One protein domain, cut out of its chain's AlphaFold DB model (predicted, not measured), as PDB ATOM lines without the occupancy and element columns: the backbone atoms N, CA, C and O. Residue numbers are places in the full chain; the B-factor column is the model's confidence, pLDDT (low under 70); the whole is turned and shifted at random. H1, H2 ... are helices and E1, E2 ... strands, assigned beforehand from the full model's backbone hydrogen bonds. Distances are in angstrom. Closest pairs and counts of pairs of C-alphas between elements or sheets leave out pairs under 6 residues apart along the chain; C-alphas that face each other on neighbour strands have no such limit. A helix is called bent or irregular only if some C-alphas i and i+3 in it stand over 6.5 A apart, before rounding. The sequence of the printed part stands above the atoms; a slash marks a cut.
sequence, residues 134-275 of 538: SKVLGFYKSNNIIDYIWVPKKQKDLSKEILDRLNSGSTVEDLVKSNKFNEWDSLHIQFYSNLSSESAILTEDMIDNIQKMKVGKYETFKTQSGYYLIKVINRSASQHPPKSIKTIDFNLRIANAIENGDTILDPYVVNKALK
ATOM      1  N   SER A 134      57.012 -33.937 -25.392       77.94
ATOM      2  CA  SER A 134      57.379 -35.186 -24.719       77.94
ATOM      3  C   SER A 134      56.151 -36.066 -24.460       77.94
ATOM      4  O   SER A 134      56.138 -37.225 -24.888       77.94
ATOM      5  N   LYS A 135      55.085 -35.502 -23.874       78.88
ATOM      6  CA  LYS A 135      53.818 -36.207 -23.613       78.88
ATOM      7  C   LYS A 135      53.116 -36.611 -24.900       78.88
ATOM      8  O   LYS A 135      52.693 -37.759 -25.052       78.88
ATOM      9  N   VAL A 136      53.016 -35.672 -25.839       78.06
ATOM     10  CA  VAL A 136      52.271 -35.850 -27.086       78.06
ATOM     11  C   VAL A 136      52.954 -36.890 -27.973       78.06
ATOM     12  O   VAL A 136      52.296 -37.826 -28.423       78.06
ATOM     13  N   LEU A 137      54.281 -36.836 -28.149       77.56
ATOM     14  CA  LEU A 137      55.001 -37.923 -28.829       77.56
ATOM     15  C   LEU A 137      54.933 -39.239 -28.037       77.56
ATOM     16  O   LEU A 137      54.988 -40.304 -28.646       77.56
ATOM     17  N   GLY A 138      54.776 -39.197 -26.710       75.88
ATOM     18  CA  GLY A 138      54.452 -40.366 -25.886       75.88
ATOM     19  C   GLY A 138      53.138 -41.041 -26.296       75.88
ATOM     20  O   GLY A 138      53.118 -42.254 -26.490       75.88
ATOM     21  N   PHE A 139      52.072 -40.266 -26.526       77.25
ATOM     22  CA  PHE A 139      50.789 -40.790 -27.010       77.25
ATOM     23  C   PHE A 139      50.906 -41.443 -28.387       77.25
ATOM     24  O   PHE A 139      50.459 -42.575 -28.564       77.25
ATOM     25  N   TYR A 140      51.550 -40.774 -29.345       74.25
ATOM     26  CA  TYR A 140      51.689 -41.299 -30.708       74.25
ATOM     27  C   TYR A 140      52.690 -42.471 -30.818       74.25
ATOM     28  O   TYR A 140      52.597 -43.261 -31.752       74.25
ATOM     29  N   LYS A 141      53.595 -42.667 -29.844       72.50
ATOM     30  CA  LYS A 141      54.410 -43.899 -29.706       72.50
ATOM     31  C   LYS A 141      53.604 -45.123 -29.247       72.50
ATOM     32  O   LYS A 141      54.078 -46.251 -29.383       72.50
ATOM     33  N   SER A 142      52.407 -44.928 -28.699       69.69
ATOM     34  CA  SER A 142      51.454 -46.009 -28.443       69.69
ATOM     35  C   SER A 142      50.433 -46.083 -29.574       69.69
ATOM     36  O   SER A 142      49.716 -45.116 -29.839       69.69
ATOM     37  N   ASN A 143      50.337 -47.246 -30.220       71.44
ATOM     38  CA  ASN A 143      49.246 -47.537 -31.141       71.44
ATOM     39  C   ASN A 143      48.004 -47.858 -30.296       71.44
ATOM     40  O   ASN A 143      47.717 -49.012 -29.954       71.44
ATOM     41  N   ASN A 144      47.332 -46.791 -29.872       79.75
ATOM     42  CA  ASN A 144      46.056 -46.857 -29.185       79.75
ATOM     43  C   ASN A 144      44.965 -46.916 -30.248       79.75
ATOM     44  O   ASN A 144      45.005 -46.160 -31.217       79.75
ATOM     45  N   ILE A 145      43.979 -47.779 -30.042       83.38
ATOM     46  CA  ILE A 145      42.773 -47.814 -30.868       83.38
ATOM     47  C   ILE A 145      41.653 -47.212 -30.025       83.38
ATOM     48  O   ILE A 145      41.454 -47.648 -28.887       83.38
ATOM     49  N   ILE A 146      40.952 -46.211 -30.555       81.94
ATOM     50  CA  ILE A 146      39.873 -45.501 -29.867       81.94
ATOM     51  C   ILE A 146      38.573 -45.504 -30.679       81.94
ATOM     52  O   ILE A 146      38.587 -45.403 -31.903       81.94
ATOM     53  N   ASP A 147      37.448 -45.563 -29.976       81.00
ATOM     54  CA  ASP A 147      36.177 -45.040 -30.472       81.00
ATOM     55  C   ASP A 147      36.130 -43.540 -30.132       81.00
ATOM     56  O   ASP A 147      36.557 -43.139 -29.045       81.00
ATOM     57  N   TYR A 148      35.632 -42.709 -31.047       80.62
ATOM     58  CA  TYR A 148      35.564 -41.250 -30.922       80.62
ATOM     59  C   TYR A 148      34.261 -40.750 -31.568       80.62
ATOM     60  O   TYR A 148      33.976 -41.023 -32.733       80.62
ATOM     61  N   ILE A 149      33.455 -40.003 -30.816       82.19
ATOM     62  CA  ILE A 149      32.235 -39.353 -31.310       82.19
ATOM     63  C   ILE A 149      32.283 -37.882 -30.910       82.19
ATOM     64  O   ILE A 149      32.481 -37.570 -29.735       82.19
ATOM     65  N   TRP A 150      32.061 -36.984 -31.868       83.81
ATOM     66  CA  TRP A 150      31.940 -35.548 -31.618       83.81
ATOM     67  C   TRP A 150      30.492 -35.092 -31.762       83.81
ATOM     68  O   TRP A 150      29.871 -35.268 -32.811       83.81
ATOM     69  N   VAL A 151      29.964 -34.480 -30.702       79.88
ATOM     70  CA  VAL A 151      28.619 -33.904 -30.643       79.88
ATOM     71  C   VAL A 151      28.748 -32.381 -30.497       79.88
ATOM     72  O   VAL A 151      29.344 -31.924 -29.515       79.88
ATOM     73  N   PRO A 152      28.190 -31.559 -31.411       79.00
ATOM     74  CA  PRO A 152      28.279 -30.100 -31.319       79.00
ATOM     75  C   PRO A 152      27.730 -29.557 -29.994       79.00
ATOM     76  O   PRO A 152      26.723 -30.043 -29.484       79.00
ATOM     77  N   LYS A 153      28.309 -28.474 -29.460       81.38
ATOM     78  CA  LYS A 153      27.941 -27.893 -28.145       81.38
ATOM     79  C   LYS A 153      26.464 -27.523 -27.978       81.38
ATOM     80  O   LYS A 153      25.962 -27.502 -26.857       81.38
ATOM     81  N   LYS A 154      25.764 -27.249 -29.085       81.38
ATOM     82  CA  LYS A 154      24.311 -26.999 -29.116       81.38
ATOM     83  C   LYS A 154      23.480 -28.256 -28.798       81.38
ATOM     84  O   LYS A 154      22.366 -28.122 -28.315       81.38
ATOM     85  N   GLN A 155      24.034 -29.450 -29.015       86.06
ATOM     86  CA  GLN A 155      23.378 -30.759 -28.896       86.06
ATOM     87  C   GLN A 155      23.725 -31.489 -27.580       86.06
ATOM     88  O   GLN A 155      23.845 -32.713 -27.532       86.06
ATOM     89  N   LYS A 156      23.887 -30.728 -26.488       88.56
ATOM     90  CA  LYS A 156      24.290 -31.207 -25.149       88.56
ATOM     91  C   LYS A 156      23.492 -32.411 -24.636       88.56
ATOM     92  O   LYS A 156      24.045 -33.266 -23.953       88.56
ATOM     93  N   ASP A 157      22.189 -32.459 -24.885       90.81
ATOM     94  CA  ASP A 157      21.349 -33.528 -24.340       90.81
ATOM     95  C   ASP A 157      21.349 -34.782 -25.235       90.81
ATOM     96  O   ASP A 157      21.239 -35.893 -24.719       90.81
ATOM     97  N   LEU A 158      21.659 -34.643 -26.533       89.31
ATOM     98  CA  LEU A 158      21.987 -35.784 -27.400       89.31
ATOM     99  C   LEU A 158      23.336 -36.418 -27.034       89.31
ATOM    100  O   LEU A 158      23.460 -37.637 -27.111       89.31
ATOM    101  N   SER A 159      24.330 -35.648 -26.563       92.12
ATOM    102  CA  SER A 159      25.586 -36.254 -26.083       92.12
ATOM    103  C   SER A 159      25.379 -37.124 -24.839       92.12
ATOM    104  O   SER A 159      26.151 -38.055 -24.629       92.12
ATOM    105  N   LYS A 160      24.332 -36.864 -24.039       93.75
ATOM    106  CA  LYS A 160      23.902 -37.771 -22.962       93.75
ATOM    107  C   LYS A 160      23.205 -39.007 -23.524       93.75
ATOM    108  O   LYS A 160      23.641 -40.103 -23.214       93.75
ATOM    109  N   GLU A 161      22.199 -38.846 -24.395       92.06
ATOM    110  CA  GLU A 161      21.475 -39.993 -24.980       92.06
ATOM    111  C   GLU A 161      22.443 -40.985 -25.650       92.06
ATOM    112  O   GLU A 161      22.321 -42.198 -25.484       92.06
ATOM    113  N   ILE A 162      23.441 -40.470 -26.374       91.75
ATOM    114  CA  ILE A 162      24.480 -41.284 -27.006       91.75
ATOM    115  C   ILE A 162      25.361 -41.967 -25.946       91.75
ATOM    116  O   ILE A 162      25.562 -43.176 -26.027       91.75
ATOM    117  N   LEU A 163      25.842 -41.244 -24.927       93.62
ATOM    118  CA  LEU A 163      26.637 -41.822 -23.835       93.62
ATOM    119  C   LEU A 163      25.877 -42.921 -23.070       93.62
ATOM    120  O   LEU A 163      26.448 -43.969 -22.779       93.62
ATOM    121  N   ASP A 164      24.593 -42.716 -22.782       93.12
ATOM    122  CA  ASP A 164      23.754 -43.667 -22.050       93.12
ATOM    123  C   ASP A 164      23.503 -44.939 -22.878       93.12
ATOM    124  O   ASP A 164      23.602 -46.052 -22.353       93.12
ATOM    125  N   ARG A 165      23.285 -44.810 -24.197       91.69
ATOM    126  CA  ARG A 165      23.213 -45.951 -25.133       91.69
ATOM    127  C   ARG A 165      24.517 -46.753 -25.170       91.69
ATOM    128  O   ARG A 165      24.474 -47.984 -25.163       91.69
ATOM    129  N   LEU A 166      25.665 -46.074 -25.196       92.19
ATOM    130  CA  LEU A 166      26.992 -46.699 -25.204       92.19
ATOM    131  C   LEU A 166      27.306 -47.405 -23.878       92.19
ATOM    132  O   LEU A 166      27.763 -48.546 -23.877       92.19
ATOM    133  N   ASN A 167      26.996 -46.771 -22.745       89.25
ATOM    134  CA  ASN A 167      27.123 -47.372 -21.413       89.25
ATOM    135  C   ASN A 167      26.165 -48.560 -21.212       89.25
ATOM    136  O   ASN A 167      26.491 -49.483 -20.470       89.25
ATOM    137  N   SER A 168      25.032 -48.575 -21.922       90.19
ATOM    138  CA  SER A 168      24.104 -49.715 -21.999       90.19
ATOM    139  C   SER A 168      24.586 -50.850 -22.922       90.19
ATOM    140  O   SER A 168      23.858 -51.818 -23.126       90.19
ATOM    141  N   GLY A 169      25.797 -50.752 -23.488       87.56
ATOM    142  CA  GLY A 169      26.432 -51.801 -24.292       87.56
ATOM    143  C   GLY A 169      26.367 -51.617 -25.812       87.56
ATOM    144  O   GLY A 169      26.854 -52.485 -26.531       87.56
ATOM    145  N   SER A 170      25.809 -50.511 -26.323       89.00
ATOM    146  CA  SER A 170      25.804 -50.232 -27.772       89.00
ATOM    147  C   SER A 170      27.221 -49.971 -28.298       89.00
ATOM    148  O   SER A 170      28.009 -49.285 -27.642       89.00
ATOM    149  N   THR A 171      27.539 -50.435 -29.510       86.12
ATOM    150  CA  THR A 171      28.759 -50.014 -30.227       86.12
ATOM    151  C   THR A 171      28.518 -48.748 -31.059       86.12
ATOM    152  O   THR A 171      27.371 -48.363 -31.303       86.12
ATOM    153  N   VAL A 172      29.588 -48.101 -31.537       79.75
ATOM    154  CA  VAL A 172      29.474 -46.982 -32.497       79.75
ATOM    155  C   VAL A 172      28.792 -47.465 -33.780       79.75
ATOM    156  O   VAL A 172      27.928 -46.787 -34.330       79.75
ATOM    157  N   GLU A 173      29.121 -48.677 -34.222       81.31
ATOM    158  CA  GLU A 173      28.527 -49.328 -35.381       81.31
ATOM    159  C   GLU A 173      27.016 -49.539 -35.215       81.31
ATOM    160  O   GLU A 173      26.291 -49.491 -36.205       81.31
ATOM    161  N   ASP A 174      26.514 -49.761 -34.000       83.19
ATOM    162  CA  ASP A 174      25.073 -49.916 -33.749       83.19
ATOM    163  C   ASP A 174      24.349 -48.568 -33.707       83.19
ATOM    164  O   ASP A 174      23.225 -48.460 -34.198       83.19
ATOM    165  N   LEU A 175      25.011 -47.517 -33.211       81.62
ATOM    166  CA  LEU A 175      24.510 -46.143 -33.307       81.62
ATOM    167  C   LEU A 175      24.387 -45.693 -34.770       81.62
ATOM    168  O   LEU A 175      23.348 -45.156 -35.154       81.62
ATOM    169  N   VAL A 176      25.400 -45.971 -35.597       76.56
ATOM    170  CA  VAL A 176      25.419 -45.623 -37.032       76.56
ATOM    171  C   VAL A 176      24.415 -46.450 -37.851       76.56
ATOM    172  O   VAL A 176      23.882 -45.969 -38.846       76.56
ATOM    173  N   LYS A 177      24.085 -47.676 -37.420       77.00
ATOM    174  CA  LYS A 177      22.996 -48.484 -38.008       77.00
ATOM    175  C   LYS A 177      21.602 -48.123 -37.473       77.00
ATOM    176  O   LYS A 177      20.615 -48.679 -37.956       77.00
ATOM    177  N   SER A 178      21.497 -47.269 -36.454       81.00
ATOM    178  CA  SER A 178      20.218 -46.985 -35.799       81.00
ATOM    179  C   SER A 178      19.284 -46.156 -36.683       81.00
ATOM    180  O   SER A 178      19.713 -45.361 -37.518       81.00
ATOM    181  N   ASN A 179      17.976 -46.270 -36.444       79.00
ATOM    182  CA  ASN A 179      16.969 -45.430 -37.096       79.00
ATOM    183  C   ASN A 179      17.116 -43.926 -36.778       79.00
ATOM    184  O   ASN A 179      16.590 -43.106 -37.527       79.00
ATOM    185  N   LYS A 180      17.848 -43.566 -35.713       79.25
ATOM    186  CA  LYS A 180      18.214 -42.183 -35.378       79.25
ATOM    187  C   LYS A 180      19.439 -41.652 -36.131       79.25
ATOM    188  O   LYS A 180      19.688 -40.454 -36.065       79.25
ATOM    189  N   PHE A 181      20.200 -42.474 -36.859       70.19
ATOM    190  CA  PHE A 181      21.444 -41.999 -37.480       70.19
ATOM    191  C   PHE A 181      21.224 -40.809 -38.433       70.19
ATOM    192  O   PHE A 181      21.942 -39.820 -38.335       70.19
ATOM    193  N   ASN A 182      20.180 -40.843 -39.267       63.19
ATOM    194  CA  ASN A 182      19.846 -39.733 -40.174       63.19
ATOM    195  C   ASN A 182      19.492 -38.430 -39.424       63.19
ATOM    196  O   ASN A 182      19.749 -37.339 -39.929       63.19
ATOM    197  N   GLU A 183      18.904 -38.532 -38.226       68.88
ATOM    198  CA  GLU A 183      18.636 -37.389 -37.343       68.88
ATOM    199  C   GLU A 183      19.970 -36.817 -36.839       68.88
ATOM    200  O   GLU A 183      20.249 -35.635 -37.023       68.88
ATOM    201  N   TRP A 184      20.846 -37.666 -36.297       74.69
ATOM    202  CA  TRP A 184      22.149 -37.271 -35.754       74.69
ATOM    203  C   TRP A 184      23.123 -36.704 -36.804       74.69
ATOM    204  O   TRP A 184      23.795 -35.711 -36.526       74.69
ATOM    205  N   ASP A 185      23.151 -37.266 -38.014       64.31
ATOM    206  CA  ASP A 185      23.942 -36.778 -39.155       64.31
ATOM    207  C   ASP A 185      23.461 -35.389 -39.626       64.31
ATOM    208  O   ASP A 185      24.262 -34.465 -39.801       64.31
ATOM    209  N   SER A 186      22.137 -35.176 -39.685       61.03
ATOM    210  CA  SER A 186      21.547 -33.858 -39.983       61.03
ATOM    211  C   SER A 186      21.870 -32.786 -38.930       61.03
ATOM    212  O   SER A 186      21.861 -31.593 -39.231       61.03
ATOM    213  N   LEU A 187      22.207 -33.207 -37.704       62.91
ATOM    214  CA  LEU A 187      22.662 -32.351 -36.605       62.91
ATOM    215  C   LEU A 187      24.199 -32.281 -36.495       62.91
ATOM    216  O   LEU A 187      24.716 -31.732 -35.520       62.91
ATOM    217  N   HIS A 188      24.911 -32.801 -37.501       65.25
ATOM    218  CA  HIS A 188      26.370 -32.817 -37.645       65.25
ATOM    219  C   HIS A 188      27.122 -33.538 -36.514       65.25
ATOM    220  O   HIS A 188      28.249 -33.169 -36.176       65.25
ATOM    221  N   ILE A 189      26.513 -34.571 -35.927       67.31
ATOM    222  CA  ILE A 189      27.194 -35.469 -34.989       67.31
ATOM    223  C   ILE A 189      28.085 -36.423 -35.788       67.31
ATOM    224  O   ILE A 189      27.613 -37.120 -36.683       67.31
ATOM    225  N   GLN A 190      29.377 -36.462 -35.466       72.75
ATOM    226  CA  GLN A 190      30.367 -37.242 -36.212       72.75
ATOM    227  C   GLN A 190      30.771 -38.494 -35.430       72.75
ATOM    228  O   GLN A 190      31.152 -38.396 -34.263       72.75
ATOM    229  N   PHE A 191      30.726 -39.660 -36.077       74.00
ATOM    230  CA  PHE A 191      30.984 -40.967 -35.469       74.00
ATOM    231  C   PHE A 191      32.204 -41.636 -36.111       74.00
ATOM    232  O   PHE A 191      32.238 -41.824 -37.326       74.00
ATOM    233  N   TYR A 192      33.180 -42.039 -35.298       75.88
ATOM    234  CA  TYR A 192      34.385 -42.742 -35.734       75.88
ATOM    235  C   TYR A 192      34.656 -43.918 -34.784       75.88
ATOM    236  O   TYR A 192      34.759 -43.734 -33.572       75.88
ATOM    237  N   SER A 193      34.785 -45.129 -35.322       77.12
ATOM    238  CA  SER A 193      35.125 -46.330 -34.550       77.12
ATOM    239  C   SER A 193      36.496 -46.866 -34.940       77.12
ATOM    240  O   SER A 193      36.979 -46.617 -36.047       77.12
ATOM    241  N   ASN A 194      37.120 -47.616 -34.029       74.88
ATOM    242  CA  ASN A 194      38.397 -48.303 -34.267       74.88
ATOM    243  C   ASN A 194      39.522 -47.401 -34.833       74.88
ATOM    244  O   ASN A 194      40.392 -47.852 -35.582       74.88
ATOM    245  N   LEU A 195      39.521 -46.114 -34.476       72.56
ATOM    246  CA  LEU A 195      40.450 -45.114 -34.989       72.56
ATOM    247  C   LEU A 195      41.811 -45.247 -34.287       72.56
ATOM    248  O   LEU A 195      41.884 -45.258 -33.059       72.56
ATOM    249  N   SER A 196      42.906 -45.332 -35.047       74.88
ATOM    250  CA  SER A 196      44.258 -45.256 -34.470       74.88
ATOM    251  C   SER A 196      44.515 -43.859 -33.902       74.88
ATOM    252  O   SER A 196      44.113 -42.865 -34.513       74.88
ATOM    253  N   SER A 197      45.236 -43.775 -32.780       67.62
ATOM    254  CA  SER A 197      45.706 -42.524 -32.169       67.62
ATOM    255  C   SER A 197      46.298 -41.555 -33.195       67.62
ATOM    256  O   SER A 197      45.958 -40.379 -33.166       67.62
ATOM    257  N   GLU A 198      47.102 -42.044 -34.147       65.94
ATOM    258  CA  GLU A 198      47.723 -41.243 -35.220       65.94
ATOM    259  C   GLU A 198      46.743 -40.532 -36.163       65.94
ATOM    260  O   GLU A 198      47.110 -39.545 -36.801       65.94
ATOM    261  N   SER A 199      45.515 -41.035 -36.273       64.81
ATOM    262  CA  SER A 199      44.463 -40.494 -37.141       64.81
ATOM    263  C   SER A 199      43.412 -39.696 -36.364       64.81
ATOM    264  O   SER A 199      42.487 -39.156 -36.968       64.81
ATOM    265  N   ALA A 200      43.527 -39.630 -35.035       65.50
ATOM    266  CA  ALA A 200      42.592 -38.918 -34.181       65.50
ATOM    267  C   ALA A 200      42.921 -37.418 -34.115       65.50
ATOM    268  O   ALA A 200      44.063 -37.011 -33.889       65.50
ATOM    269  N   ILE A 201      41.893 -36.585 -34.289       71.56
ATOM    270  CA  ILE A 201      41.977 -35.128 -34.168       71.56
ATOM    271  C   ILE A 201      41.686 -34.777 -32.703       71.56
ATOM    272  O   ILE A 201      40.533 -34.688 -32.290       71.56
ATOM    273  N   LEU A 202      42.749 -34.650 -31.907       75.12
ATOM    274  CA  LEU A 202      42.700 -34.488 -30.451       75.12
ATOM    275  C   LEU A 202      43.558 -33.295 -30.013       75.12
ATOM    276  O   LEU A 202      44.632 -33.068 -30.573       75.12
ATOM    277  N   THR A 203      43.115 -32.553 -28.997       79.94
ATOM    278  CA  THR A 203      43.941 -31.526 -28.335       79.94
ATOM    279  C   THR A 203      44.946 -32.160 -27.367       79.94
ATOM    280  O   THR A 203      44.827 -33.340 -27.027       79.94
ATOM    281  N   GLU A 204      45.925 -31.385 -26.880       84.75
ATOM    282  CA  GLU A 204      46.845 -31.862 -25.833       84.75
ATOM    283  C   GLU A 204      46.074 -32.302 -24.576       84.75
ATOM    284  O   GLU A 204      46.312 -33.401 -24.086       84.75
ATOM    285  N   ASP A 205      45.081 -31.527 -24.125       85.19
ATOM    286  CA  ASP A 205      44.234 -31.892 -22.980       85.19
ATOM    287  C   ASP A 205      43.499 -33.224 -23.188       85.19
ATOM    288  O   ASP A 205      43.407 -34.037 -22.266       85.19
ATOM    289  N   MET A 206      42.978 -33.486 -24.393       87.19
ATOM    290  CA  MET A 206      42.363 -34.782 -24.699       87.19
ATOM    291  C   MET A 206      43.400 -35.899 -24.635       87.19
ATOM    292  O   MET A 206      43.146 -36.921 -24.010       87.19
ATOM    293  N   ILE A 207      44.577 -35.704 -25.233       88.06
ATOM    294  CA  ILE A 207      45.672 -36.683 -25.224       88.06
ATOM    295  C   ILE A 207      46.105 -37.012 -23.786       88.06
ATOM    296  O   ILE A 207      46.153 -38.188 -23.411       88.06
ATOM    297  N   ASP A 208      46.338 -35.991 -22.960       87.56
ATOM    298  CA  ASP A 208      46.732 -36.135 -21.558       87.56
ATOM    299  C   ASP A 208      45.667 -36.862 -20.730       87.56
ATOM    300  O   ASP A 208      46.014 -37.560 -19.776       87.56
ATOM    301  N   ASN A 209      44.381 -36.732 -21.063       88.12
ATOM    302  CA  ASN A 209      43.317 -37.492 -20.410       88.12
ATOM    303  C   ASN A 209      43.191 -38.919 -20.966       88.12
ATOM    304  O   ASN A 209      43.118 -39.866 -20.185       88.12
ATOM    305  N   ILE A 210      43.261 -39.119 -22.284       88.75
ATOM    306  CA  ILE A 210      43.157 -40.437 -22.937       88.75
ATOM    307  C   ILE A 210      44.296 -41.374 -22.504       88.75
ATOM    308  O   ILE A 210      44.074 -42.580 -22.390       88.75
ATOM    309  N   GLN A 211      45.481 -40.846 -22.165       86.81
ATOM    310  CA  GLN A 211      46.563 -41.604 -21.513       86.81
ATOM    311  C   GLN A 211      46.201 -42.116 -20.100       86.81
ATOM    312  O   GLN A 211      46.704 -43.160 -19.672       86.81
ATOM    313  N   LYS A 212      45.296 -41.438 -19.387       88.06
ATOM    314  CA  LYS A 212      44.857 -41.753 -18.013       88.06
ATOM    315  C   LYS A 212      43.573 -42.602 -17.965       88.06
ATOM    316  O   LYS A 212      43.380 -43.333 -16.997       88.06
ATOM    317  N   MET A 213      42.746 -42.552 -19.016       89.69
ATOM    318  CA  MET A 213      41.506 -43.332 -19.170       89.69
ATOM    319  C   MET A 213      41.679 -44.842 -18.941       89.69
ATOM    320  O   MET A 213      42.740 -45.415 -19.203       89.69
ATOM    321  N   LYS A 214      40.595 -45.527 -18.557       88.69
ATOM    322  CA  LYS A 214      40.559 -47.002 -18.514       88.69
ATOM    323  C   LYS A 214      40.095 -47.589 -19.851       88.69
ATOM    324  O   LYS A 214      39.143 -47.107 -20.460       88.69
ATOM    325  N   VAL A 215      40.750 -48.667 -20.284       90.38
ATOM    326  CA  VAL A 215      40.363 -49.425 -21.486       90.38
ATOM    327  C   VAL A 215      38.935 -49.965 -21.332       90.38
ATOM    328  O   VAL A 215      38.539 -50.404 -20.253       90.38
ATOM    329  N   GLY A 216      38.160 -49.915 -22.416       88.31
ATOM    330  CA  GLY A 216      36.804 -50.455 -22.516       88.31
ATOM    331  C   GLY A 216      35.668 -49.503 -22.124       88.31
ATOM    332  O   GLY A 216      34.521 -49.816 -22.433       88.31
ATOM    333  N   LYS A 217      35.943 -48.349 -21.498       88.75
ATOM    334  CA  LYS A 217      34.911 -47.385 -21.067       88.75
ATOM    335  C   LYS A 217      34.899 -46.110 -21.906       88.75
ATOM    336  O   LYS A 217      35.949 -45.666 -22.360       88.75
ATOM    337  N   TYR A 218      33.709 -45.524 -22.060       91.00
ATOM    338  CA  TYR A 218      33.540 -44.176 -22.596       91.00
ATOM    339  C   TYR A 218      33.698 -43.124 -21.497       91.00
ATOM    340  O   TYR A 218      33.126 -43.258 -20.416       91.00
ATOM    341  N   GLU A 219      34.426 -42.056 -21.803       90.94
ATOM    342  CA  GLU A 219      34.513 -40.839 -20.994       90.94
ATOM    343  C   GLU A 219      34.127 -39.627 -21.862       90.94
ATOM    344  O   GLU A 219      34.209 -39.672 -23.092       90.94
ATOM    345  N   THR A 220      33.622 -38.563 -21.227       91.06
ATOM    346  CA  THR A 220      33.086 -37.374 -21.917       91.06
ATOM    347  C   THR A 220      33.954 -36.154 -21.666       91.06
ATOM    348  O   THR A 220      33.983 -35.628 -20.553       91.06
ATOM    349  N   PHE A 221      34.582 -35.641 -22.718       88.44
ATOM    350  CA  PHE A 221      35.342 -34.396 -22.670       88.44
ATOM    351  C   PHE A 221      34.466 -33.259 -23.204       88.44
ATOM    352  O   PHE A 221      34.133 -33.204 -24.387       88.44
ATOM    353  N   LYS A 222      34.032 -32.371 -22.304       87.81
ATOM    354  CA  LYS A 222      33.311 -31.139 -22.650       87.81
ATOM    355  C   LYS A 222      34.325 -30.057 -22.998       87.81
ATOM    356  O   LYS A 222      35.233 -29.802 -22.212       87.81
ATOM    357  N   THR A 223      34.098 -29.358 -24.100       77.69
ATOM    358  CA  THR A 223      35.054 -28.386 -24.630       77.69
ATOM    359  C   THR A 223      34.380 -27.064 -25.039       77.69
ATOM    360  O   THR A 223      33.270 -26.741 -24.589       77.69
ATOM    361  N   GLN A 224      35.059 -26.242 -25.842       72.19
ATOM    362  CA  GLN A 224      34.486 -25.043 -26.444       72.19
ATOM    363  C   GLN A 224      33.678 -25.361 -27.710       72.19
ATOM    364  O   GLN A 224      32.614 -24.753 -27.871       72.19
ATOM    365  N   SER A 225      34.108 -26.330 -28.528       70.50
ATOM    366  CA  SER A 225      33.394 -26.777 -29.737       70.50
ATOM    367  C   SER A 225      32.182 -27.671 -29.437       70.50
ATOM    368  O   SER A 225      31.142 -27.562 -30.098       70.50
ATOM    369  N   GLY A 226      32.278 -28.536 -28.417       84.81
ATOM    370  CA  GLY A 226      31.299 -29.601 -28.229       84.81
ATOM    371  C   GLY A 226      31.529 -30.540 -27.052       84.81
ATOM    372  O   GLY A 226      32.002 -30.157 -25.979       84.81
ATOM    373  N   TYR A 227      31.096 -31.776 -27.270       86.50
ATOM    374  CA  TYR A 227      31.185 -32.901 -26.356       86.50
ATOM    375  C   TYR A 227      31.799 -34.076 -27.112       86.50
ATOM    376  O   TYR A 227      31.262 -34.519 -28.127       86.50
ATOM    377  N   TYR A 228      32.925 -34.566 -26.610       88.25
ATOM    378  CA  TYR A 228      33.675 -35.670 -27.190       88.25
ATOM    379  C   TYR A 228      33.436 -36.911 -26.340       88.25
ATOM    380  O   TYR A 228      33.810 -36.930 -25.166       88.25
ATOM    381  N   LEU A 229      32.816 -37.935 -26.920       91.62
ATOM    382  CA  LEU A 229      32.624 -39.236 -26.286       91.62
ATOM    383  C   LEU A 229      33.711 -40.160 -26.830       91.62
ATOM    384  O   LEU A 229      33.688 -40.521 -28.005       91.62
ATOM    385  N   ILE A 230      34.694 -40.491 -25.999       91.00
ATOM    386  CA  ILE A 230      35.876 -41.255 -26.415       91.00
ATOM    387  C   ILE A 230      35.963 -42.516 -25.566       91.00
ATOM    388  O   ILE A 230      35.677 -42.462 -24.373       91.00
ATOM    389  N   LYS A 231      36.368 -43.640 -26.162       91.81
ATOM    390  CA  LYS A 231      36.666 -44.901 -25.466       91.81
ATOM    391  C   LYS A 231      37.961 -45.484 -25.997       91.81
ATOM    392  O   LYS A 231      38.121 -45.647 -27.202       91.81
ATOM    393  N   VAL A 232      38.866 -45.871 -25.104       90.69
ATOM    394  CA  VAL A 232      40.067 -46.620 -25.494       90.69
ATOM    395  C   VAL A 232      39.691 -48.090 -25.664       90.69
ATOM    396  O   VAL A 232      39.319 -48.743 -24.692       90.69
ATOM    397  N   ILE A 233      39.782 -48.614 -26.885       86.38
ATOM    398  CA  ILE A 233      39.509 -50.022 -27.214       86.38
ATOM    399  C   ILE A 233      40.731 -50.885 -26.895       86.38
ATOM    400  O   ILE A 233      40.604 -51.948 -26.295       86.38
ATOM    401  N   ASN A 234      41.922 -50.417 -27.275       85.50
ATOM    402  CA  ASN A 234      43.183 -51.127 -27.077       85.50
ATOM    403  C   ASN A 234      44.332 -50.136 -26.825       85.50
ATOM    404  O   ASN A 234      44.314 -49.020 -27.347       85.50
ATOM    405  N   ARG A 235      45.343 -50.566 -26.065       84.69
ATOM    406  CA  ARG A 235      46.634 -49.885 -25.911       84.69
ATOM    407  C   ARG A 235      47.747 -50.865 -26.249       84.69
ATOM    408  O   ARG A 235      48.026 -51.771 -25.469       84.69
ATOM    409  N   SER A 236      48.404 -50.657 -27.385       74.94
ATOM    410  CA  SER A 236      49.586 -51.428 -27.775       74.94
ATOM    411  C   SER A 236      50.812 -50.522 -27.868       74.94
ATOM    412  O   SER A 236      50.726 -49.379 -28.321       74.94
ATOM    413  N   ALA A 237      51.970 -51.020 -27.432       64.19
ATOM    414  CA  ALA A 237      53.240 -50.374 -27.749       64.19
ATOM    415  C   ALA A 237      53.447 -50.453 -29.269       64.19
ATOM    416  O   ALA A 237      53.348 -51.541 -29.841       64.19
ATOM    417  N   SER A 238      53.694 -49.321 -29.934       61.91
ATOM    418  CA  SER A 238      53.917 -49.349 -31.379       61.91
ATOM    419  C   SER A 238      55.246 -50.036 -31.693       61.91
ATOM    420  O   SER A 238      56.286 -49.664 -31.152       61.91
ATOM    421  N   GLN A 239      55.224 -51.007 -32.607       52.53
ATOM    422  CA  GLN A 239      56.441 -51.607 -33.175       52.53
ATOM    423  C   GLN A 239      57.117 -50.693 -34.214       52.53
ATOM    424  O   GLN A 239      58.195 -51.008 -34.719       52.53
ATOM    425  N   HIS A 240      56.500 -49.555 -34.538       51.66
ATOM    426  CA  HIS A 240      57.005 -48.575 -35.492       51.66
ATOM    427  C   HIS A 240      57.120 -47.190 -34.838       51.66
ATOM    428  O   HIS A 240      56.283 -46.841 -33.998       51.66
ATOM    429  N   PRO A 241      58.123 -46.372 -35.211       54.62
ATOM    430  CA  PRO A 241      58.138 -44.969 -34.815       54.62
ATOM    431  C   PRO A 241      56.873 -44.269 -35.343       54.62
ATOM    432  O   PRO A 241      56.394 -44.635 -36.420       54.62
ATOM    433  N   PRO A 242      56.333 -43.270 -34.622       54.22
ATOM    434  CA  PRO A 242      55.139 -42.557 -35.061       54.22
ATOM    435  C   PRO A 242      55.334 -41.914 -36.439       54.22
ATOM    436  O   PRO A 242      56.445 -41.498 -36.795       54.22
ATOM    437  N   LYS A 243      54.235 -41.777 -37.190       55.03
ATOM    438  CA  LYS A 243      54.172 -41.009 -38.438       55.03
ATOM    439  C   LYS A 243      54.773 -39.614 -38.253       55.03
ATOM    440  O   LYS A 243      54.810 -39.057 -37.157       55.03
ATOM    441  N   SER A 244      55.256 -39.057 -39.367       65.12
ATOM    442  CA  SER A 244      56.091 -37.851 -39.388       65.12
ATOM    443  C   SER A 244      55.554 -36.736 -38.484       65.12
ATOM    444  O   SER A 244      54.354 -36.468 -38.485       65.12
ATOM    445  N   ILE A 245      56.448 -36.033 -37.779       65.94
ATOM    446  CA  ILE A 245      56.083 -34.967 -36.825       65.94
ATOM    447  C   ILE A 245      55.118 -33.947 -37.455       65.94
ATOM    448  O   ILE A 245      54.193 -33.508 -36.788       65.94
ATOM    449  N   LYS A 246      55.250 -33.664 -38.761       62.62
ATOM    450  CA  LYS A 246      54.343 -32.797 -39.537       62.62
ATOM    451  C   LYS A 246      52.864 -33.217 -39.471       62.62
ATOM    452  O   LYS A 246      52.000 -32.352 -39.498       62.62
ATOM    453  N   THR A 247      52.573 -34.516 -39.397       61.09
ATOM    454  CA  THR A 247      51.213 -35.068 -39.266       61.09
ATOM    455  C   THR A 247      50.650 -34.820 -37.866       61.09
ATOM    456  O   THR A 247      49.500 -34.423 -37.730       61.09
ATOM    457  N   ILE A 248      51.480 -34.974 -36.832       65.12
ATOM    458  CA  ILE A 248      51.112 -34.697 -35.436       65.12
ATOM    459  C   ILE A 248      50.880 -33.190 -35.237       65.12
ATOM    460  O   ILE A 248      49.831 -32.789 -34.737       65.12
ATOM    461  N   ASP A 249      51.809 -32.357 -35.720       64.62
ATOM    462  CA  ASP A 249      51.691 -30.894 -35.799       64.62
ATOM    463  C   ASP A 249      50.379 -30.462 -36.478       64.62
ATOM    464  O   ASP A 249      49.707 -29.541 -36.015       64.62
ATOM    465  N   PHE A 250      50.008 -31.126 -37.579       62.91
ATOM    466  CA  PHE A 250      48.782 -30.844 -38.320       62.91
ATOM    467  C   PHE A 250      47.531 -31.218 -37.517       62.91
ATOM    468  O   PHE A 250      46.684 -30.353 -37.301       62.91
ATOM    469  N   ASN A 251      47.433 -32.453 -37.012       65.19
ATOM    470  CA  ASN A 251      46.274 -32.908 -36.236       65.19
ATOM    471  C   ASN A 251      46.020 -32.013 -35.009       65.19
ATOM    472  O   ASN A 251      44.873 -31.657 -34.745       65.19
ATOM    473  N   LEU A 252      47.079 -31.586 -34.308       67.44
ATOM    474  CA  LEU A 252      46.983 -30.671 -33.165       67.44
ATOM    475  C   LEU A 252      46.497 -29.275 -33.568       67.44
ATOM    476  O   LEU A 252      45.655 -28.704 -32.876       67.44
ATOM    477  N   ARG A 253      46.994 -28.704 -34.675       66.06
ATOM    478  CA  ARG A 253      46.521 -27.396 -35.172       66.06
ATOM    479  C   ARG A 253      45.047 -27.453 -35.563       66.06
ATOM    480  O   ARG A 253      44.297 -26.553 -35.202       66.06
ATOM    481  N   ILE A 254      44.629 -28.525 -36.241       61.94
ATOM    482  CA  ILE A 254      43.225 -28.762 -36.598       61.94
ATOM    483  C   ILE A 254      42.368 -28.880 -35.328       61.94
ATOM    484  O   ILE A 254      41.389 -28.149 -35.199       61.94
ATOM    485  N   ALA A 255      42.760 -29.717 -34.360       68.56
ATOM    486  CA  ALA A 255      42.019 -29.920 -33.113       68.56
ATOM    487  C   ALA A 255      41.853 -28.630 -32.290       68.56
ATOM    488  O   ALA A 255      40.748 -28.305 -31.862       68.56
ATOM    489  N   ASN A 256      42.929 -27.862 -32.102       68.69
ATOM    490  CA  ASN A 256      42.870 -26.616 -31.334       68.69
ATOM    491  C   ASN A 256      42.067 -25.518 -32.052       68.69
ATOM    492  O   ASN A 256      41.402 -24.722 -31.396       68.69
ATOM    493  N   ALA A 257      42.076 -25.477 -33.386       60.44
ATOM    494  CA  ALA A 257      41.275 -24.515 -34.141       60.44
ATOM    495  C   ALA A 257      39.777 -24.872 -34.141       60.44
ATOM    496  O   ALA A 257      38.943 -23.993 -33.921       60.44
ATOM    497  N   ILE A 258      39.428 -26.162 -34.256       62.88
ATOM    498  CA  ILE A 258      38.060 -26.653 -33.994       62.88
ATOM    499  C   ILE A 258      37.585 -26.181 -32.617       62.88
ATOM    500  O   ILE A 258      36.465 -25.685 -32.484       62.88
ATOM    501  N   GLU A 259      38.448 -26.276 -31.602       66.69
ATOM    502  CA  GLU A 259      38.130 -25.814 -30.253       66.69
ATOM    503  C   GLU A 259      37.970 -24.304 -30.114       66.69
ATOM    504  O   GLU A 259      37.044 -23.853 -29.444       66.69
ATOM    505  N   ASN A 260      38.757 -23.506 -30.829       65.06
ATOM    506  CA  ASN A 260      38.538 -22.060 -30.910       65.06
ATOM    507  C   ASN A 260      37.262 -21.674 -31.693       65.06
ATOM    508  O   ASN A 260      36.962 -20.490 -31.842       65.06
ATOM    509  N   GLY A 261      36.488 -22.653 -32.180       49.56
ATOM    510  CA  GLY A 261      35.263 -22.439 -32.946       49.56
ATOM    511  C   GLY A 261      35.506 -22.136 -34.426       49.56
ATOM    512  O   GLY A 261      34.574 -21.725 -35.119       49.56
ATOM    513  N   ASP A 262      36.727 -22.342 -34.935       50.22
ATOM    514  CA  ASP A 262      37.003 -22.219 -36.362       50.22
ATOM    515  C   ASP A 262      36.261 -23.322 -37.133       50.22
ATOM    516  O   ASP A 262      36.540 -24.515 -36.997       50.22
ATOM    517  N   THR A 263      35.340 -22.921 -38.013       46.06
ATOM    518  CA  THR A 263      34.626 -23.814 -38.939       46.06
ATOM    519  C   THR A 263      35.554 -24.316 -40.053       46.06
ATOM    520  O   THR A 263      35.464 -23.896 -41.207       46.06
ATOM    521  N   ILE A 264      36.486 -25.191 -39.673       43.50
ATOM    522  CA  ILE A 264      37.469 -25.873 -40.529       43.50
ATOM    523  C   ILE A 264      36.976 -27.268 -40.929       43.50
ATOM    524  O   ILE A 264      37.301 -27.738 -42.020       43.50
ATOM    525  N   LEU A 265      36.171 -27.910 -40.070       40.41
ATOM    526  CA  LEU A 265      35.534 -29.206 -40.318       40.41
ATOM    527  C   LEU A 265      34.395 -29.104 -41.336       40.41
ATOM    528  O   LEU A 265      33.217 -29.258 -41.029       40.41
ATOM    529  N   ASP A 266      34.787 -28.905 -42.582       38.50
ATOM    530  CA  ASP A 266      34.085 -29.490 -43.708       38.50
ATOM    531  C   ASP A 266      34.513 -30.974 -43.810       38.50
ATOM    532  O   ASP A 266      35.716 -31.239 -43.941       38.50
ATOM    533  N   PRO A 267      33.591 -31.957 -43.750       38.31
ATOM    534  CA  PRO A 267      33.923 -33.375 -43.914       38.31
ATOM    535  C   PRO A 267      34.709 -33.678 -45.199       38.31
ATOM    536  O   PRO A 267      35.518 -34.604 -45.225       38.31
ATOM    537  N   TYR A 268      34.540 -32.867 -46.248       33.62
ATOM    538  CA  TYR A 268      35.293 -32.976 -47.498       33.62
ATOM    539  C   TYR A 268      36.794 -32.690 -47.312       33.62
ATOM    540  O   TYR A 268      37.630 -33.321 -47.957       33.62
ATOM    541  N   VAL A 269      37.158 -31.790 -46.388       34.72
ATOM    542  CA  VAL A 269      38.559 -31.513 -46.027       34.72
ATOM    543  C   VAL A 269      39.142 -32.671 -45.226       34.72
ATOM    544  O   VAL A 269      40.261 -33.088 -45.510       34.72
ATOM    545  N   VAL A 270      38.388 -33.247 -44.283       33.34
ATOM    546  CA  VAL A 270      38.837 -34.428 -43.522       33.34
ATOM    547  C   VAL A 270      39.064 -35.618 -44.458       33.34
ATOM    548  O   VAL A 270      40.110 -36.252 -44.376       33.34
ATOM    549  N   ASN A 271      38.163 -35.853 -45.416       32.75
ATOM    550  CA  ASN A 271      38.285 -36.917 -46.419       32.75
ATOM    551  C   ASN A 271      39.408 -36.697 -47.459       32.75
ATOM    552  O   ASN A 271      39.788 -37.650 -48.132       32.75
ATOM    553  N   LYS A 272      39.948 -35.473 -47.599       34.06
ATOM    554  CA  LYS A 272      41.153 -35.164 -48.407       34.06
ATOM    555  C   LYS A 272      42.445 -35.137 -47.570       34.06
ATOM    556  O   LYS A 272      43.521 -35.387 -48.107       34.06
ATOM    557  N   ALA A 273      42.359 -34.807 -46.279       30.42
ATOM    558  CA  ALA A 273      43.496 -34.713 -45.355       30.42
ATOM    559  C   ALA A 273      43.861 -36.068 -44.730       30.42
ATOM    560  O   ALA A 273      45.046 -36.381 -44.579       30.42
ATOM    561  N   LEU A 274      42.862 -36.918 -44.466       29.22
ATOM    562  CA  LEU A 274      43.050 -38.361 -44.527       29.22
ATOM    563  C   LEU A 274      43.445 -38.695 -45.961       29.22
ATOM    564  O   LEU A 274      42.595 -38.904 -46.825       29.22
ATOM    565  N   LYS A 275      44.753 -38.777 -46.210       30.81
ATOM    566  CA  LYS A 275      45.246 -39.509 -47.367       30.81
ATOM    567  C   LYS A 275      44.711 -40.935 -47.264       30.81
ATOM    568  O   LYS A 275      45.278 -41.759 -46.544       30.81
TER     569      LYS A 275
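AT A GLANCE: This is residues 134 to 275 of the 538 residues of an uncharacterized protein of Mucilaginibacter lappiensis (UniProt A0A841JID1). A twisted sheet of four strands, with E1 and E4 as its long, bent inner strands, has H2 and H3 packed over one face toward one end of the domain, with H4 beyond them. Toward the other end H1, H5 and H6 gather; H7 lies off from the other named elements. The printed part has 142 residues, with seven named helices and four named strands in the order H1 E1 H2 H3 H4 E2 H5 E3 E4 H6 H7; the class is mixed. The sheet's order is E2 E1 E4 E3, all antiparallel. The whole is compact, with a radius of gyration of the C-alphas of 14.7 A and spans of 41 by 31 by 25 A.

IN THESE COORDINATES: H1, residues 134 to 140, begins at C-alpha 134 (57.379, -35.186, -24.719). E1, residues 142 to 152, is 28.3 A long and bends by 60 degrees at residue 145. H2, residues 153 to 167, is 20.6 A long and irregular: C-alphas 154 and 157 are 8.6 A apart. H3 is residues 172 to 176, H4 181 to 186, E2 190 to 196, 16.1 A long, H5 204 to 210 and E3 218 to 222. E4, residues 226 to 237, is 30.2 A long, bends by 63 degrees at residue 234 and ends at C-alpha 237 (53.240, -50.374, -27.749). H6, residues 245 to 259, is 21.2 A long. H7, residues 267 to 273, ends at C-alpha 273 (43.496, -34.713, -45.355).

HOW THE PARTS SIT: E1 and E4 are antiparallel at 169 degrees, with N 147 and O 231 2.9 A apart, within hydrogen-bond range. E2, an edge strand, pairs with E1 through N 148 and O 192, 2.9 A. E3, the other edge strand, forms a hairpin with E4, with N 221 and O 228 at 2.9 A. H2 is on the sheet at a height of 8.2 A, over E4 and only just over E1, with 3 C-alphas falling on E1; on the local plane it runs along E4 at 4 degrees. This makes two layers, a helix on one face of a sheet. H3 is on the same face, over E2, with the closest C-alphas, of Val 172 and Ser 193, 6.0 A apart. H4 only grazes the sheet. H5 is on the sheet at a height of 7.8 A. H1 touches H5 at a steep tilt of 58 degrees, the closest C-alphas, of Phe 139 and Ile 207, 6.8 A apart. H6 and H5 are close but not clearly touching, at 7.4 A between the C-alphas of Leu 252 and Glu 204. H6 and H7 are apart. Every O i to N i+4 pair is within hydrogen-bond range in H1, H3, H4, H5, H6 and H7; in H2, 8 of 11 are.

THE WHOLE: The C-alphas of Ser 134 and Asn 179, the two farthest apart, are 43.5 A apart. The printed part has no cut, and no link between named elements is long. The mean pLDDT of the printed part is 73.5; 51 residues are under 70, among them residues 237 to 275, and H7 has a mean of 34.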